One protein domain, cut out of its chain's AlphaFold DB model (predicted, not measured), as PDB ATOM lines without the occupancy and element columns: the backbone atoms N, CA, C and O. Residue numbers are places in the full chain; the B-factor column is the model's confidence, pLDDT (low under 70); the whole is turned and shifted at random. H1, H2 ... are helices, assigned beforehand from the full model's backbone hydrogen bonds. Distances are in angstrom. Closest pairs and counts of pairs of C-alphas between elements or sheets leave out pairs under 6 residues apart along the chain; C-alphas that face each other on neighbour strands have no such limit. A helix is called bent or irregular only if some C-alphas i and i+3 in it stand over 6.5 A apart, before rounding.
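What this domain is: This is residues 58 to 108 of the 108 residues of the protein "Tyr recombinase domain-containing protein" of Rahnella sp. ERMR1:05 (UniProt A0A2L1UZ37). The longest helix, H1, lies at one end of the model and the short helix H3 toward the other, with H2, four residues long, between them and packing on residues 63 to 67 of H1. From H2 a long loop, residues 78 to 98, goes out and folds back as a narrow finger whose tip, residues 87 to 92, sticks out to one side, before the loop leads on to H3. The printed part has 51 residues, with three named helices in the order H1, H2, H3 and no named strand; its class is all helix, though only 23 of the 51 residues are in named elements. The whole is only just compact, close to loose, with a radius of gyration of the C-alphas of 11.6 A, and the C-alphas span 30 by 26 by 17 A along their three main axes.

Where its parts are: H1 is residues 58 to 70, 17.9 A from first to last C-alpha, beginning with C-alpha 58 at (126.322, 124.935, 129.668) and ending with C-alpha 70 at (125.339, 115.700, 144.976). H2 is residues 74 to 77, 5.1 A long. H3 is residues 99 to 104, 9.0 A long, and its last C-alpha, that of Ala 104, is at (129.506, 130.737, 160.730). None of the helices is bent.

How they stand to each other: H1 touches H2 with residues 63 to 67 alone, with 4 pairs of C-alphas within 8 A; the closest C-alphas of the two are those of Leu 67 and Val 77, 7.1 A apart. H2 and H3 are close but not clearly touching, their closest C-alphas being those of Glu 76 and Ala 99, 7.2 A apart. H1 and H3 are apart, and H3 touches no helix. In the long stretch between H2 and H3, residues 85 to 86 pair with residues 93 to 94, antiparallel, and residues 87 to 92 between them stand free. In H1 and H3 every pair of O i and N i+4 is within hydrogen-bond range; H2 is too short for such a pair, and its 1 pair of O i and N i+3 is within range.

The domain as a whole: The two C-alphas farthest apart are those of Trp 58 and Ala 104, 31.8 A. The printed part has no cut and ends at Arg 108, the chain's last residue. The link from H1 to H2 is tight, with 3 residues, and the link from H2 to H3 is long, with 21 residues, 78 to 98. The mean pLDDT of the printed part is 83.6, and residues 102 to 108 are under 70.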
ATOM      1  N   TRP A  58     125.333 125.514 128.764       91.88
ATOM      2  CA  TRP A  58     126.322 124.935 129.668       91.88
ATOM      3  C   TRP A  58     126.074 125.292 131.132       91.88
ATOM      4  O   TRP A  58     126.393 124.487 132.009       91.88
ATOM      5  N   SER A  59     125.492 126.461 131.415       90.88
ATOM      6  CA  SER A  59     125.205 126.872 132.794       90.88
ATOM      7  C   SER A  59     124.096 126.008 133.394       90.88
ATOM      8  O   SER A  59     124.247 125.470 134.494       90.88
ATOM      9  N   GLN A  60     123.010 125.799 132.645       91.44
ATOM     10  CA  GLN A  60     121.938 124.873 133.013       91.44
ATOM     11  C   GLN A  60     122.432 123.425 133.092       91.44
ATOM     12  O   GLN A  60     122.123 122.726 134.060       91.44
ATOM     13  N   HIS A  61     123.251 122.985 132.134       92.31
ATOM     14  CA  HIS A  61     123.831 121.645 132.148       92.31
ATOM     15  C   HIS A  61     124.689 121.412 133.405       92.31
ATOM     16  O   HIS A  61     124.560 120.389 134.080       92.31
ATOM     17  N   ALA A  62     125.539 122.378 133.769       90.56
ATOM     18  CA  ALA A  62     126.357 122.312 134.976       90.56
ATOM     19  C   ALA A  62     125.504 122.296 136.255       90.56
ATOM     20  O   ALA A  62     125.802 121.533 137.177       90.56
ATOM     21  N   LEU A  63     124.427 123.086 136.305       91.25
ATOM     22  CA  LEU A  63     123.499 123.109 137.434       91.25
ATOM     23  C   LEU A  63     122.817 121.749 137.631       91.25
ATOM     24  O   LEU A  63     122.880 121.186 138.725       91.25
ATOM     25  N   VAL A  64     122.200 121.210 136.576       91.75
ATOM     26  CA  VAL A  64     121.479 119.928 136.624       91.75
ATOM     27  C   VAL A  64     122.435 118.784 136.947       91.75
ATOM     28  O   VAL A  64     122.132 117.958 137.805       91.75
ATOM     29  N   SER A  65     123.627 118.777 136.345       91.00
ATOM     30  CA  SER A  65     124.666 117.797 136.662       91.00
ATOM     31  C   SER A  65     125.100 117.881 138.129       91.00
ATOM     32  O   SER A  65     125.201 116.862 138.811       91.00
ATOM     33  N   THR A  66     125.296 119.085 138.671       90.94
ATOM     34  CA  THR A  66     125.693 119.256 140.079       90.94
ATOM     35  C   THR A  66     124.593 118.794 141.037       90.94
ATOM     36  O   THR A  66     124.897 118.137 142.035       90.94
ATOM     37  N   LEU A  67     123.327 119.093 140.728       91.19
ATOM     38  CA  LEU A  67     122.169 118.627 141.496       91.19
ATOM     39  C   LEU A  67     122.061 117.101 141.482       91.19
ATOM     40  O   LEU A  67     121.905 116.505 142.544       91.19
ATOM     41  N   TRP A  68     122.204 116.477 140.312       89.31
ATOM     42  CA  TRP A  68     122.147 115.022 140.172       89.31
ATOM     43  C   TRP A  68     123.275 114.314 140.932       89.31
ATOM     44  O   TRP A  68     123.024 113.348 141.643       89.31
ATOM     45  N   ASN A  69     124.510 114.817 140.834       88.38
ATOM     46  CA  ASN A  69     125.672 114.167 141.445       88.38
ATOM     47  C   ASN A  69     125.737 114.319 142.975       88.38
ATOM     48  O   ASN A  69     126.304 113.459 143.641       88.38
ATOM     49  N   ASN A  70     125.197 115.406 143.542       87.62
ATOM     50  CA  ASN A  70     125.339 115.700 144.976       87.62
ATOM     51  C   ASN A  70     124.024 115.628 145.770       87.62
ATOM     52  O   ASN A  70     124.067 115.579 146.996       87.62
ATOM     53  N   GLY A  71     122.858 115.700 145.118       87.25
ATOM     54  CA  GLY A  71     121.555 115.742 145.796       87.25
ATOM     55  C   GLY A  71     121.324 116.984 146.673       87.25
ATOM     56  O   GLY A  71     120.486 116.961 147.572       87.25
ATOM     57  N   GLY A  72     122.086 118.065 146.460       86.50
ATOM     58  CA  GLY A  72     122.017 119.285 147.273       86.50
ATOM     59  C   GLY A  72     120.728 120.087 147.064       86.50
ATOM     60  O   GLY A  72     120.115 120.037 145.996       86.50
ATOM     61  N   ARG A  73     120.319 120.891 148.060       88.75
ATOM     62  CA  ARG A  73     119.159 121.788 147.894       88.75
ATOM     63  C   ARG A  73     119.477 122.874 146.871       88.75
ATOM     64  O   ARG A  73     120.583 123.410 146.865       88.75
ATOM     65  N   ILE A  74     118.480 123.298 146.093       89.81
ATOM     66  CA  ILE A  74     118.676 124.301 145.033       89.81
ATOM     67  C   ILE A  74     119.339 125.593 145.539       89.81
ATOM     68  O   ILE A  74     120.295 126.066 144.939       89.81
ATOM     69  N   ASN A  75     118.933 126.105 146.705       90.44
ATOM     70  CA  ASN A  75     119.527 127.307 147.306       90.44
ATOM     71  C   ASN A  75     120.991 127.121 147.734       90.44
ATOM     72  O   ASN A  75     121.752 128.087 147.791       90.44
ATOM     73  N   GLU A  76     121.386 125.898 148.079       89.62
ATOM     74  CA  GLU A  76     122.758 125.572 148.466       89.62
ATOM     75  C   GLU A  76     123.636 125.438 147.220       89.62
ATOM     76  O   GLU A  76     124.734 125.987 147.189       89.62
ATOM     77  N   VAL A  77     123.117 124.791 146.171       91.06
ATOM     78  CA  VAL A  77     123.810 124.625 144.887       91.06
ATOM     79  C   VAL A  77     123.969 125.958 144.155       91.06
ATOM     80  O   VAL A  77     125.059 126.260 143.683       91.06
ATOM     81  N   LEU A  78     122.939 126.810 144.130       89.56
ATOM     82  CA  LEU A  78     123.021 128.153 143.537       89.56
ATOM     83  C   LEU A  78     124.014 129.073 144.261       89.56
ATOM     84  O   LEU A  78     124.497 130.047 143.687       89.56
ATOM     85  N   ALA A  79     124.325 128.787 145.525       89.69
ATOM     86  CA  ALA A  79     125.317 129.538 146.282       89.69
ATOM     87  C   ALA A  79     126.762 129.082 146.019       89.69
ATOM     88  O   ALA A  79     127.687 129.743 146.516       89.69
ATOM     89  N   LEU A  80     126.963 127.977 145.288       88.62
ATOM     90  CA  LEU A  80     128.285 127.454 144.972       88.62
ATOM     91  C   LEU A  80     129.042 128.409 144.059       88.62
ATOM     92  O   LEU A  80     128.515 128.988 143.112       88.62
ATOM     93  N   LYS A  81     130.330 128.547 144.346       87.94
ATOM     94  CA  LYS A  81     131.282 129.287 143.526       87.94
ATOM     95  C   LYS A  81     132.342 128.334 143.000       87.94
ATOM     96  O   LYS A  81     132.567 127.262 143.551       87.94
ATOM     97  N   ARG A  82     133.102 128.780 141.997       86.06
ATOM     98  CA  ARG A  82     134.227 128.020 141.419       86.06
ATOM     99  C   ARG A  82     135.196 127.452 142.471       86.06
ATOM    100  O   ARG A  82     135.704 126.356 142.293       86.06
ATOM    101  N   ARG A  83     135.421 128.171 143.579       88.06
ATOM    102  CA  ARG A  83     136.306 127.752 144.688       88.06
ATOM    103  C   ARG A  83     135.795 126.562 145.508       88.06
ATOM    104  O   ARG A  83     136.581 125.963 146.237       88.06
ATOM    105  N   ASP A  84     134.500 126.274 145.433       88.56
ATOM    106  CA  ASP A  84     133.860 125.188 146.177       88.56
ATOM    107  C   ASP A  84     133.994 123.846 145.436       88.56
ATOM    108  O   ASP A  84     133.810 122.791 146.038       88.56
ATOM    109  N   PHE A  85     134.388 123.880 144.158       88.25
ATOM    110  CA  PHE A  85     134.734 122.704 143.367       88.25
ATOM    111  C   PHE A  85     136.228 122.400 143.502       88.25
ATOM    112  O   PHE A  85     137.089 123.216 143.164       88.25
ATOM    113  N   ARG A  86     136.549 121.205 143.995       88.94
ATOM    114  CA  ARG A  86     137.911 120.679 144.096       88.94
ATOM    115  C   ARG A  86     138.094 119.644 142.999       88.94
ATOM    116  O   ARG A  86     137.748 118.490 143.188       88.94
ATOM    117  N   LEU A  87     138.590 120.082 141.842       86.50
ATOM    118  CA  LEU A  87     138.739 119.228 140.654       86.50
ATOM    119  C   LEU A  87     140.167 118.700 140.448       86.50
ATOM    120  O   LEU A  87     140.364 117.797 139.649       86.50
ATOM    121  N   ASN A  88     141.153 119.246 141.164       85.88
ATOM    122  CA  ASN A  88     142.576 118.955 140.941       85.88
ATOM    123  C   ASN A  88     143.125 117.799 141.805       85.88
ATOM    124  O   ASN A  88     144.337 117.634 141.870       85.88
ATOM    125  N   GLY A  89     142.275 117.078 142.540       80.31
ATOM    126  CA  GLY A  89     142.695 115.972 143.409       80.31
ATOM    127  C   GLY A  89     142.281 114.614 142.851       80.31
ATOM    128  O   GLY A  89     141.434 114.556 141.962       80.31
ATOM    129  N   ASP A  90     142.814 113.537 143.436       86.69
ATOM    130  CA  ASP A  90     142.493 112.147 143.059       86.69
ATOM    131  C   ASP A  90     140.986 111.846 143.119       86.69
ATOM    132  O   ASP A  90     140.469 111.022 142.366       86.69
ATOM    133  N   TYR A  91     140.267 112.569 143.984       86.19
ATOM    134  CA  TYR A  91     138.819 112.489 144.131       86.19
ATOM    135  C   TYR A  91     138.183 113.868 143.927       86.19
ATOM    136  O   TYR A  91     138.129 114.673 144.871       86.19
ATOM    137  N   PRO A  92     137.703 114.174 142.708       87.00
ATOM    138  CA  PRO A  92     137.049 115.440 142.441       87.00
ATOM    139  C   PRO A  92     135.735 115.528 143.225       87.00
ATOM    140  O   PRO A  92     134.888 114.641 143.138       87.00
ATOM    141  N   HIS A  93     135.556 116.599 143.996       88.06
ATOM    142  CA  HIS A  93     134.377 116.777 144.846       88.06
ATOM    143  C   HIS A  93     133.938 118.241 144.941       88.06
ATOM    144  O   HIS A  93     134.729 119.171 144.757       88.06
ATOM    145  N   ALA A  94     132.660 118.448 145.255       88.12
ATOM    146  CA  ALA A  94     132.088 119.759 145.536       88.12
ATOM    147  C   ALA A  94     131.793 119.901 147.034       88.12
ATOM    148  O   ALA A  94     131.244 118.997 147.663       88.12
ATOM    149  N   VAL A  95     132.146 121.046 147.619       87.69
ATOM    150  CA  VAL A  95     131.886 121.338 149.034       87.69
ATOM    151  C   VAL A  95     130.614 122.167 149.157       87.69
ATOM    152  O   VAL A  95     130.630 123.387 148.993       87.69
ATOM    153  N   ILE A  96     129.509 121.508 149.496       87.38
ATOM    154  CA  ILE A  96     128.224 122.172 149.731       87.38
ATOM    155  C   ILE A  96     128.105 122.523 151.214       87.38
ATOM    156  O   ILE A  96     128.241 121.671 152.087       87.38
ATOM    157  N   ARG A  97     127.852 123.802 151.506       83.44
ATOM    158  CA  ARG A  97     127.658 124.296 152.876       83.44
ATOM    159  C   ARG A  97     126.226 124.753 153.058       83.44
ATOM    160  O   ARG A  97     125.732 125.570 152.277       83.44
ATOM    161  N   ASN A  98     125.590 124.294 154.131       80.69
ATOM    162  CA  ASN A  98     124.242 124.739 154.452       80.69
ATOM    163  C   ASN A  98     124.233 126.232 154.853       80.69
ATOM    164  O   ASN A  98     125.261 126.828 155.202       80.69
ATOM    165  N   ALA A  99     123.055 126.859 154.818       73.19
ATOM    166  CA  ALA A  99     122.920 128.290 155.105       73.19
ATOM    167  C   ALA A  99     123.454 128.688 156.498       73.19
ATOM    168  O   ALA A  99     124.005 129.778 156.654       73.19
ATOM    169  N   LYS A 100     123.341 127.799 157.496       71.56
ATOM    170  CA  LYS A 100     123.847 128.027 158.858       71.56
ATOM    171  C   LYS A 100     125.384 128.014 158.894       71.56
ATOM    172  O   LYS A 100     125.995 128.931 159.429       71.56
ATOM    173  N   GLN A 101     126.008 127.040 158.235       74.38
ATOM    174  CA  GLN A 101     127.459 126.880 158.114       74.38
ATOM    175  C   GLN A 101     128.107 128.024 157.330       74.38
ATOM    176  O   GLN A 101     129.237 128.408 157.616       74.38
ATOM    177  N   ARG A 102     127.396 128.611 156.359       67.56
ATOM    178  CA  ARG A 102     127.886 129.787 155.622       67.56
ATOM    179  C   ARG A 102     127.946 131.047 156.483       67.56
ATOM    180  O   ARG A 102     128.874 131.825 156.303       67.56
ATOM    181  N   ARG A 103     126.991 131.247 157.401       67.69
ATOM    182  CA  ARG A 103     127.002 132.386 158.342       67.69
ATOM    183  C   ARG A 103     128.110 132.260 159.388       67.69
ATOM    184  O   ARG A 103     128.656 133.270 159.803       67.69
ATOM    185  N   ALA A 104     128.435 131.029 159.780       66.62
ATOM    186  CA  ALA A 104     129.506 130.737 160.730       66.62
ATOM    187  C   ALA A 104     130.913 130.788 160.110       66.62
ATOM    188  O   ALA A 104     131.902 130.862 160.832       66.62
ATOM    189  N   ALA A 105     131.027 130.734 158.778       61.22
ATOM    190  CA  ALA A 105     132.319 130.834 158.118       61.22
ATOM    191  C   ALA A 105     132.846 132.278 158.221       61.22
ATOM    192  O   ALA A 105     132.121 133.204 157.842       61.22
ATOM    193  N   PRO A 106     134.094 132.494 158.679       52.47
ATOM    194  CA  PRO A 106     134.673 133.828 158.724       52.47
ATOM    195  C   PRO A 106     134.650 134.423 157.318       52.47
ATOM    196  O   PRO A 106     135.023 133.772 156.334       52.47
ATOM    197  N   ARG A 107     134.150 135.655 157.226       54.00
ATOM    198  CA  ARG A 107     134.051 136.404 155.978       54.00
ATOM    199  C   ARG A 107     135.474 136.784 155.548       54.00
ATOM    200  O   ARG A 107     135.996 137.800 155.983       54.00
ATOM    201  N   ARG A 108     136.108 135.898 154.777       51.62
ATOM    202  CA  ARG A 108     137.376 136.136 154.076       51.62
ATOM    203  C   ARG A 108     137.127 136.823 152.744       51.62
ATOM    204  O   ARG A 108     136.217 136.352 152.013       51.62
TER     205      ARG A 108